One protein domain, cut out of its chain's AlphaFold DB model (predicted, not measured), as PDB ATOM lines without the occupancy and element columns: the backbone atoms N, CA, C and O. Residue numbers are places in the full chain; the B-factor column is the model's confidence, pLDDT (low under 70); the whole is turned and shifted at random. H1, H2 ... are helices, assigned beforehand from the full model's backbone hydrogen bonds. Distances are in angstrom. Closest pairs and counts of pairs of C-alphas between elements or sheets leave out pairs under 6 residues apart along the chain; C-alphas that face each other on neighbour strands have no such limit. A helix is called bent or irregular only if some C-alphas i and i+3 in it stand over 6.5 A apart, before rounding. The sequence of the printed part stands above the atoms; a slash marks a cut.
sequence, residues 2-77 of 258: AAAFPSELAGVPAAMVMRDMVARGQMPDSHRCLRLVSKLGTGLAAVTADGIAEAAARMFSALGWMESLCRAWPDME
ATOM      1  N   ALA A   2     185.103 161.054 207.442       48.69
ATOM      2  CA  ALA A   2     185.887 162.273 207.662       48.69
ATOM      3  C   ALA A   2     186.562 162.701 206.351       48.69
ATOM      4  O   ALA A   2     187.164 161.865 205.678       48.69
ATOM      5  N   ALA A   3     186.457 163.981 205.986       54.97
ATOM      6  CA  ALA A   3     187.175 164.512 204.834       54.97
ATOM      7  C   ALA A   3     188.684 164.473 205.109       54.97
ATOM      8  O   ALA A   3     189.144 164.952 206.149       54.97
ATOM      9  N   ALA A   4     189.453 163.905 204.181       64.25
ATOM     10  CA  ALA A   4     190.905 163.955 204.253       64.25
ATOM     11  C   ALA A   4     191.354 165.412 204.068       64.25
ATOM     12  O   ALA A   4     191.094 166.016 203.028       64.25
ATOM     13  N   PHE A   5     192.012 165.981 205.079       71.38
ATOM     14  CA  PHE A   5     192.622 167.301 204.941       71.38
ATOM     15  C   PHE A   5     193.771 167.221 203.917       71.38
ATOM     16  O   PHE A   5     194.600 166.315 204.038       71.38
ATOM     17  N   PRO A   6     193.839 168.139 202.934       74.81
ATOM     18  CA  PRO A   6     194.897 168.165 201.923       74.81
ATOM     19  C   PRO A   6     196.296 168.195 202.539       74.81
ATOM     20  O   PRO A   6     196.524 168.877 203.543       74.81
ATOM     21  N   SER A   7     197.246 167.489 201.924       75.94
ATOM     22  CA  SER A   7     198.634 167.446 202.398       75.94
ATOM     23  C   SER A   7     199.296 168.821 202.319       75.94
ATOM     24  O   SER A   7     200.077 169.176 203.202       75.94
ATOM     25  N   GLU A   8     198.906 169.642 201.341       74.00
ATOM     26  CA  GLU A   8     199.377 171.020 201.185       74.00
ATOM     27  C   GLU A   8     199.046 171.901 202.402       74.00
ATOM     28  O   GLU A   8     199.704 172.912 202.629       74.00
ATOM     29  N   LEU A   9     198.051 171.530 203.217       75.69
ATOM     30  CA  LEU A   9     197.668 172.278 204.414       75.69
ATOM     31  C   LEU A   9     198.461 171.906 205.680       75.69
ATOM     32  O   LEU A   9     198.270 172.554 206.710       75.69
ATOM     33  N   ALA A  10     199.360 170.915 205.630       72.25
ATOM     34  CA  ALA A  10     200.086 170.421 206.805       72.25
ATOM     35  C   ALA A  10     200.900 171.507 207.543       72.25
ATOM     36  O   ALA A  10     201.007 171.465 208.767       72.25
ATOM     37  N   GLY A  11     201.420 172.504 206.817       72.19
ATOM     38  CA  GLY A  11     202.158 173.645 207.374       72.19
ATOM     39  C   GLY A  11     201.300 174.846 207.807       72.19
ATOM     40  O   GLY A  11     201.853 175.858 208.231       72.19
ATOM     41  N   VAL A  12     199.966 174.793 207.691       78.75
ATOM     42  CA  VAL A  12     199.081 175.942 207.967       78.75
ATOM     43  C   VAL A  12     198.438 175.811 209.358       78.75
ATOM     44  O   VAL A  12     197.562 174.961 209.540       78.75
ATOM     45  N   PRO A  13     198.755 176.680 210.345       80.38
ATOM     46  CA  PRO A  13     198.217 176.555 211.707       80.38
ATOM     47  C   PRO A  13     196.683 176.588 211.777       80.38
ATOM     48  O   PRO A  13     196.079 175.859 212.559       80.38
ATOM     49  N   ALA A  14     196.034 177.380 210.916       79.12
ATOM     50  CA  ALA A  14     194.574 177.420 210.820       79.12
ATOM     51  C   ALA A  14     193.969 176.091 210.320       79.12
ATOM     52  O   ALA A  14     192.884 175.716 210.757       79.12
ATOM     53  N   ALA A  15     194.670 175.355 209.450       82.56
ATOM     54  CA  ALA A  15     194.223 174.047 208.981       82.56
ATOM     55  C   ALA A  15     194.444 172.957 210.032       82.56
ATOM     56  O   ALA A  15     193.548 172.149 210.246       82.56
ATOM     57  N   MET A  16     195.590 172.976 210.724       82.44
ATOM     58  CA  MET A  16     195.868 172.089 211.863       82.44
ATOM     59  C   MET A  16     194.749 172.188 212.913       82.44
ATOM     60  O   MET A  16     194.177 171.170 213.293       82.44
ATOM     61  N   VAL A  17     194.347 173.408 213.290       83.62
ATOM     62  CA  VAL A  17     193.227 173.636 214.222       83.62
ATOM     63  C   VAL A  17     191.908 173.048 213.703       83.62
ATOM     64  O   VAL A  17     191.206 172.391 214.468       83.62
ATOM     65  N   MET A  18     191.555 173.232 212.424       82.06
ATOM     66  CA  MET A  18     190.304 172.670 211.884       82.06
ATOM     67  C   MET A  18     190.347 171.145 211.711       82.06
ATOM     68  O   MET A  18     189.337 170.483 211.944       82.06
ATOM     69  N   ARG A  19     191.500 170.563 211.369       82.69
ATOM     70  CA  ARG A  19     191.691 169.107 211.332       82.69
ATOM     71  C   ARG A  19     191.488 168.506 212.722       82.69
ATOM     72  O   ARG A  19     190.768 167.521 212.868       82.69
ATOM     73  N   ASP A  20     192.072 169.129 213.740       84.44
ATOM     74  CA  ASP A  20     192.001 168.658 215.122       84.44
ATOM     75  C   ASP A  20     190.604 168.879 215.743       84.44
ATOM     76  O   ASP A  20     190.210 168.133 216.639       84.44
ATOM     77  N   MET A  21     189.818 169.843 215.239       84.69
ATOM     78  CA  MET A  21     188.375 169.960 215.510       84.69
ATOM     79  C   MET A  21     187.579 168.804 214.896       84.69
ATOM     80  O   MET A  21     186.827 168.135 215.604       84.69
ATOM     81  N   VAL A  22     187.765 168.534 213.600       83.56
ATOM     82  CA  VAL A  22     187.048 167.462 212.885       83.56
ATOM     83  C   VAL A  22     187.381 166.089 213.478       83.56
ATOM     84  O   VAL A  22     186.487 165.259 213.636       83.56
ATOM     85  N   ALA A  23     188.623 165.873 213.920       84.00
ATOM     86  CA  ALA A  23     189.032 164.678 214.666       84.00
ATOM     87  C   ALA A  23     188.324 164.523 216.032       84.00
ATOM     88  O   ALA A  23     188.199 163.407 216.530       84.00
ATOM     89  N   ARG A  24     187.826 165.618 216.624       86.00
ATOM     90  CA  ARG A  24     186.992 165.634 217.844       86.00
ATOM     91  C   ARG A  24     185.485 165.631 217.540       86.00
ATOM     92  O   ARG A  24     184.687 165.853 218.445       86.00
ATOM     93  N   GLY A  25     185.087 165.429 216.281       82.00
ATOM     94  CA  GLY A  25     183.688 165.469 215.843       82.00
ATOM     95  C   GLY A  25     183.078 166.874 215.747       82.00
ATOM     96  O   GLY A  25     181.873 166.993 215.551       82.00
ATOM     97  N   GLN A  26     183.877 167.938 215.872       83.56
ATOM     98  CA  GLN A  26     183.404 169.319 215.744       83.56
ATOM     99  C   GLN A  26     183.427 169.760 214.276       83.56
ATOM    100  O   GLN A  26     184.466 169.669 213.617       83.56
ATOM    101  N   MET A  27     182.306 170.276 213.769       78.06
ATOM    102  CA  MET A  27     182.253 170.910 212.447       78.06
ATOM    103  C   MET A  27     182.829 172.337 212.520       78.06
ATOM    104  O   MET A  27     182.507 173.067 213.463       78.06
ATOM    105  N   PRO A  28     183.695 172.759 211.580       75.06
ATOM    106  CA  PRO A  28     184.145 174.145 211.497       75.06
ATOM    107  C   PRO A  28     183.035 175.084 211.013       75.06
ATOM    108  O   PRO A  28     182.384 174.817 210.007       75.06
ATOM    109  N   ASP A  29     182.869 176.219 211.693       72.12
ATOM    110  CA  ASP A  29     182.034 177.321 211.209       72.12
ATOM    111  C   ASP A  29     182.648 178.018 209.978       72.12
ATOM    112  O   ASP A  29     183.867 178.014 209.773       72.12
ATOM    113  N   SER A  30     181.804 178.677 209.177       67.25
ATOM    114  CA  SER A  30     182.216 179.398 207.962       67.25
ATOM    115  C   SER A  30     183.331 180.419 208.222       67.25
ATOM    116  O   SER A  30     184.252 180.567 207.417       67.25
ATOM    117  N   HIS A  31     183.330 181.075 209.383       71.06
ATOM    118  CA  HIS A  31     184.351 182.043 209.775       71.06
ATOM    119  C   HIS A  31     185.717 181.391 210.083       71.06
ATOM    120  O   HIS A  31     186.749 181.985 209.755       71.06
ATOM    121  N   ARG A  32     185.781 180.155 210.600       75.19
ATOM    122  CA  ARG A  32     187.037 179.373 210.657       75.19
ATOM    123  C   ARG A  32     187.558 179.026 209.267       75.19
ATOM    124  O   ARG A  32     188.762 179.135 209.031       75.19
ATOM    125  N   CYS A  33     186.673 178.700 208.333       72.38
ATOM    126  CA  CYS A  33     187.050 178.420 206.949       72.38
ATOM    127  C   CYS A  33     187.584 179.680 206.247       72.38
ATOM    128  O   CYS A  33     188.644 179.638 205.622       72.38
ATOM    129  N   LEU A  34     186.960 180.842 206.463       70.06
ATOM    130  CA  LEU A  34     187.490 182.141 206.028       70.06
ATOM    131  C   LEU A  34     188.851 182.469 206.672       70.06
ATOM    132  O   LEU A  34     189.754 182.971 205.994       70.06
ATOM    133  N   ARG A  35     189.045 182.139 207.960       76.06
ATOM    134  CA  ARG A  35     190.359 182.244 208.621       76.06
ATOM    135  C   ARG A  35     191.401 181.347 207.947       76.06
ATOM    136  O   ARG A  35     192.512 181.832 207.736       76.06
ATOM    137  N   LEU A  36     191.067 180.112 207.553       78.56
ATOM    138  CA  LEU A  36     191.969 179.264 206.760       78.56
ATOM    139  C   LEU A  36     192.363 179.954 205.449       78.56
ATOM    140  O   LEU A  36     193.558 180.116 205.204       78.56
ATOM    141  N   VAL A  37     191.393 180.416 204.648       74.94
ATOM    142  CA  VAL A  37     191.680 181.087 203.364       74.94
ATOM    143  C   VAL A  37     192.633 182.271 203.562       74.94
ATOM    144  O   VAL A  37     193.624 182.393 202.843       74.94
ATOM    145  N   SER A  38     192.422 183.086 204.604       74.19
ATOM    146  CA  SER A  38     193.274 184.250 204.907       74.19
ATOM    147  C   SER A  38     194.751 183.903 205.186       74.19
ATOM    148  O   SER A  38     195.629 184.766 205.060       74.19
ATOM    149  N   LYS A  39     195.030 182.641 205.549       80.62
ATOM    150  CA  LYS A  39     196.354 182.094 205.884       80.62
ATOM    151  C   LYS A  39     196.949 181.182 204.801       80.62
ATOM    152  O   LYS A  39     198.045 180.669 205.001       80.62
ATOM    153  N   LEU A  40     196.308 181.006 203.641       75.75
ATOM    154  CA  LEU A  40     196.897 180.209 202.550       75.75
ATOM    155  C   LEU A  40     198.198 180.828 202.032       75.75
ATOM    156  O   LEU A  40     199.210 180.137 201.938       75.75
ATOM    157  N   GLY A  41     198.207 182.150 201.842       69.94
ATOM    158  CA  GLY A  41     199.404 182.938 201.535       69.94
ATOM    159  C   GLY A  41     200.332 183.202 202.732       69.94
ATOM    160  O   GLY A  41     200.955 184.265 202.783       69.94
ATOM    161  N   THR A  42     200.387 182.318 203.734       73.00
ATOM    162  CA  THR A  42     201.404 182.340 204.804       73.00
ATOM    163  C   THR A  42     202.625 181.542 204.339       73.00
ATOM    164  O   THR A  42     202.547 180.328 204.197       73.00
ATOM    165  N   GLY A  43     203.740 182.223 204.073       67.88
ATOM    166  CA  GLY A  43     204.949 181.637 203.463       67.88
ATOM    167  C   GLY A  43     205.457 182.415 202.245       67.88
ATOM    168  O   GLY A  43     206.637 182.366 201.940       67.88
ATOM    169  N   LEU A  44     204.615 183.248 201.622       70.19
ATOM    170  CA  LEU A  44     205.015 184.110 200.493       70.19
ATOM    171  C   LEU A  44     206.029 185.205 200.867       70.19
ATOM    172  O   LEU A  44     206.689 185.747 199.994       70.19
ATOM    173  N   ALA A  45     206.143 185.520 202.159       71.38
ATOM    174  CA  ALA A  45     207.167 186.400 202.720       71.38
ATOM    175  C   ALA A  45     208.293 185.607 203.422       71.38
ATOM    176  O   ALA A  45     208.972 186.137 204.299       71.38
ATOM    177  N   ALA A  46     208.453 184.315 203.107       72.50
ATOM    178  CA  ALA A  46     209.591 183.530 203.569       72.50
ATOM    179  C   ALA A  46     210.867 183.945 202.824       72.50
ATOM    180  O   ALA A  46     210.831 184.332 201.661       72.50
ATOM    181  N   VAL A  47     212.009 183.808 203.498       73.12
ATOM    182  CA  VAL A  47     213.338 184.074 202.918       73.12
ATOM    183  C   VAL A  47     213.804 182.914 202.015       73.12
ATOM    184  O   VAL A  47     214.748 183.063 201.246       73.12
ATOM    185  N   THR A  48     213.143 181.751 202.082       83.19
ATOM    186  CA  THR A  48     213.452 180.564 201.273       83.19
ATOM    187  C   THR A  48     212.521 180.441 200.068       83.19
ATOM    188  O   THR A  48     211.306 180.620 200.180       83.19
ATOM    189  N   ALA A  49     213.085 180.058 198.917       77.12
ATOM    190  CA  ALA A  49     212.318 179.792 197.699       77.12
ATOM    191  C   ALA A  49     211.255 178.699 197.914       77.12
ATOM    192  O   ALA A  49     210.136 178.828 197.423       77.12
ATOM    193  N   ASP A  50     211.570 177.676 198.716       81.38
ATOM    194  CA  ASP A  50     210.659 176.570 199.030       81.38
ATOM    195  C   ASP A  50     209.400 177.055 199.767       81.38
ATOM    196  O   ASP A  50     208.288 176.681 199.406       81.38
ATOM    197  N   GLY A  51     209.542 177.963 200.743       77.81
ATOM    198  CA  GLY A  51     208.405 178.512 201.493       77.81
ATOM    199  C   GLY A  51     207.470 179.373 200.635       77.81
ATOM    200  O   GLY A  51     206.253 179.383 200.850       77.81
ATOM    201  N   ILE A  52     208.027 180.046 199.623       74.81
ATOM    202  CA  ILE A  52     207.264 180.776 198.604       74.81
ATOM    203  C   ILE A  52     206.558 179.781 197.671       74.81
ATOM    204  O   ILE A  52     205.357 179.920 197.435       74.81
ATOM    205  N   ALA A  53     207.262 178.751 197.191       78.12
ATOM    206  CA  ALA A  53     206.723 177.725 196.298       78.12
ATOM    207  C   ALA A  53     205.582 176.920 196.947       78.12
ATOM    208  O   ALA A  53     204.527 176.754 196.336       78.12
ATOM    209  N   GLU A  54     205.730 176.496 198.206       81.12
ATOM    210  CA  GLU A  54     204.668 175.838 198.975       81.12
ATOM    211  C   GLU A  54     203.428 176.722 199.142       81.12
ATOM    212  O   GLU A  54     202.297 176.230 199.102       81.12
ATOM    213  N   ALA A  55     203.613 178.026 199.367       78.75
ATOM    214  CA  ALA A  55     202.502 178.955 199.529       78.75
ATOM    215  C   ALA A  55     201.807 179.250 198.189       78.75
ATOM    216  O   ALA A  55     200.576 179.293 198.139       78.75
ATOM    217  N   ALA A  56     202.563 179.369 197.095       76.75
ATOM    218  CA  ALA A  56     202.018 179.460 195.745       76.75
ATOM    219  C   ALA A  56     201.226 178.194 195.373       76.75
ATOM    220  O   ALA A  56     200.075 178.300 194.949       76.75
ATOM    221  N   ALA A  57     201.780 177.001 195.620       81.06
ATOM    222  CA  ALA A  57     201.119 175.720 195.373       81.06
ATOM    223  C   ALA A  57     199.807 175.582 196.166       81.06
ATOM    224  O   ALA A  57     198.769 175.279 195.576       81.06
ATOM    225  N   ARG A  58     199.815 175.906 197.470       85.19
ATOM    226  CA  ARG A  58     198.609 175.951 198.321       85.19
ATOM    227  C   ARG A  58     197.517 176.855 197.763       85.19
ATOM    228  O   ARG A  58     196.350 176.470 197.758       85.19
ATOM    229  N   MET A  59     197.869 178.066 197.329       80.75
ATOM    230  CA  MET A  59     196.895 179.004 196.761       80.75
ATOM    231  C   MET A  59     196.410 178.565 195.372       80.75
ATOM    232  O   MET A  59     195.249 178.782 195.033       80.75
ATOM    233  N   PHE A  60     197.265 177.901 194.590       80.81
ATOM    234  CA  PHE A  60     196.927 177.367 193.273       80.81
ATOM    235  C   PHE A  60     196.021 176.124 193.344       80.81
ATOM    236  O   PHE A  60     195.157 175.967 192.476       80.81
ATOM    237  N   SER A  61     196.166 175.253 194.352       83.69
ATOM    238  CA  SER A  61     195.260 174.109 194.569       83.69
ATOM    239  C   SER A  61     193.973 174.479 195.322       83.69
ATOM    240  O   SER A  61     192.988 173.740 195.244       83.69
ATOM    241  N   ALA A  62     193.950 175.651 195.974       83.88
ATOM    242  CA  ALA A  62     192.935 176.078 196.938       83.88
ATOM    243  C   ALA A  62     191.479 175.801 196.539       83.88
ATOM    244  O   ALA A  62     190.726 175.235 197.325       83.88
ATOM    245  N   LEU A  63     191.080 176.172 195.320       83.69
ATOM    246  CA  LEU A  63     189.691 176.051 194.854       83.69
ATOM    247  C   LEU A  63     189.211 174.588 194.806       83.69
ATOM    248  O   LEU A  63     188.069 174.295 195.151       83.69
ATOM    249  N   GLY A  64     190.088 173.657 194.409       81.50
ATOM    250  CA  GLY A  64     189.735 172.245 194.225       81.50
ATOM    251  C   GLY A  64     189.520 171.499 195.541       81.50
ATOM    252  O   GLY A  64     188.557 170.741 195.683       81.50
ATOM    253  N   TRP A  65     190.377 171.735 196.539       82.56
ATOM    254  CA  TRP A  65     190.161 171.147 197.859       82.56
ATOM    255  C   TRP A  65     189.155 171.933 198.705       82.56
ATOM    256  O   TRP A  65     188.472 171.316 199.519       82.56
ATOM    257  N   MET A  66     188.976 173.245 198.493       81.88
ATOM    258  CA  MET A  66     187.936 174.006 199.194       81.88
ATOM    259  C   MET A  66     186.542 173.483 198.851       81.88
ATOM    260  O   MET A  66     185.761 173.213 199.755       81.88
ATOM    261  N   GLU A  67     186.257 173.234 197.570       84.12
ATOM    262  CA  GLU A  67     185.020 172.573 197.135       84.12
ATOM    263  C   GLU A  67     184.781 171.240 197.860       84.12
ATOM    264  O   GLU A  67     183.651 170.927 198.231       84.12
ATOM    265  N   SER A  68     185.850 170.483 198.111       82.50
ATOM    266  CA  SER A  68     185.787 169.195 198.806       82.50
ATOM    267  C   SER A  68     185.535 169.342 200.314       82.50
ATOM    268  O   SER A  68     184.842 168.508 200.893       82.50
ATOM    269  N   LEU A  69     186.045 170.406 200.950       78.50
ATOM    270  CA  LEU A  69     185.754 170.745 202.349       78.50
ATOM    271  C   LEU A  69     184.330 171.295 202.520       78.50
ATOM    272  O   LEU A  69     183.606 170.825 203.391       78.50
ATOM    273  N   CYS A  70     183.894 172.220 201.656       79.12
ATOM    274  CA  CYS A  70     182.517 172.725 201.628       79.12
ATOM    275  C   CYS A  70     181.507 171.573 201.506       79.12
ATOM    276  O   CYS A  70     180.606 171.451 202.324       79.12
ATOM    277  N   ARG A  71     181.700 170.658 200.544       80.94
ATOM    278  CA  ARG A  71     180.824 169.485 200.350       80.94
ATOM    279  C   ARG A  71     180.824 168.494 201.526       80.94
ATOM    280  O   ARG A  71     179.960 167.622 201.565       80.94
ATOM    281  N   ALA A  72     181.777 168.589 202.455       77.25
ATOM    282  CA  ALA A  72     181.860 167.732 203.637       77.25
ATOM    283  C   ALA A  72     181.190 168.325 204.891       77.25
ATOM    284  O   ALA A  72     181.012 167.595 205.869       77.25
ATOM    285  N   TRP A  73     180.824 169.612 204.880       76.38
ATOM    286  CA  TRP A  73     180.256 170.332 206.026       76.38
ATOM    287  C   TRP A  73     178.924 170.988 205.613       76.38
ATOM    288  O   TRP A  73     178.929 171.854 204.742       76.38
ATOM    289  N   PRO A  74     177.773 170.592 206.189       67.75
ATOM    290  CA  PRO A  74     176.455 170.950 205.646       67.75
ATOM    291  C   PRO A  74     176.156 172.456 205.661       67.75
ATOM    292  O   PRO A  74     175.406 172.930 204.813       67.75
ATOM    293  N   ASP A  75     176.776 173.210 206.569       70.81
ATOM    294  CA  ASP A  75     176.576 174.655 206.741       70.81
ATOM    295  C   ASP A  75     177.477 175.521 205.823       70.81
ATOM    296  O   ASP A  75     177.609 176.728 206.031       70.81
ATOM    297  N   MET A  76     178.158 174.919 204.833       72.31
ATOM    298  CA  MET A  76     179.178 175.577 204.000       72.31
ATOM    299  C   MET A  76     178.800 175.667 202.516       72.31
ATOM    300  O   MET A  76     179.040 174.755 201.720       72.31
ATOM    301  N   GLU A  77     178.322 176.836 202.093       77.25
ATOM    302  CA  GLU A  77     178.099 177.134 200.676       77.25
ATOM    303  C   GLU A  77     179.412 177.258 199.888       77.25
ATOM    304  O   GLU A  77     180.239 178.143 200.136       77.25
TER     305      GLU A  77
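Overview. This is residues 2 to 77 of the 258 residues of the protein "EXD3 protein" of Symbiodinium sp. CCMP2456 (UniProt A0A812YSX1). A short helical hairpin, H1 and H2, sits beside a long bent helix, H3, whose arm H3b runs near H2 while H3a reaches past the hairpin at one end. The 76 printed residues hold three named helices, H1, H2 and H3, and no named strand: all helix. The whole is compact, with a radius of gyration of the C-alphas of 12.4 A, yet elongated, spanning 38 by 21 by 20 A.

Along the chain. H1, residues 13 to 22, begins at C-alpha 13 (198.217, 176.555, 211.707) and is 14.5 A long. H2 is residues 30 to 38. H3, residues 49 to 70, was assigned as one helix by its hydrogen bonds but is bent, with C-alphas 60 and 63 7.5 A apart; its arms are H3a, residues 49 to 60, 16.2 A, and H3b, residues 63 to 70, ending at C-alpha 70 (182.517, 172.725, 201.628).

Arrangement. H1 and H2 form a hairpin and touch, closest at the C-alphas of Ala 14 and Leu 36, 5.2 A, at a shallow tilt of 30 degrees, opposite ways. H2 and H3b are near each other, with 5 pairs of C-alphas within 10 A. H3a and H3b stand at a steep tilt of 62 degrees. H1 is apart from both arms. Each O i to N i+4 pair is within hydrogen-bond range in H1, H2 and H3a; in H3b, 3 of 4.

Size, cuts and confidence. The C-alphas farthest apart, Val 47 and Pro 74, are 39.2 A apart. The printed part has no cut, and both links are short. Residues 2 to 4, 30, 41, 43 and 74 have pLDDT under 70.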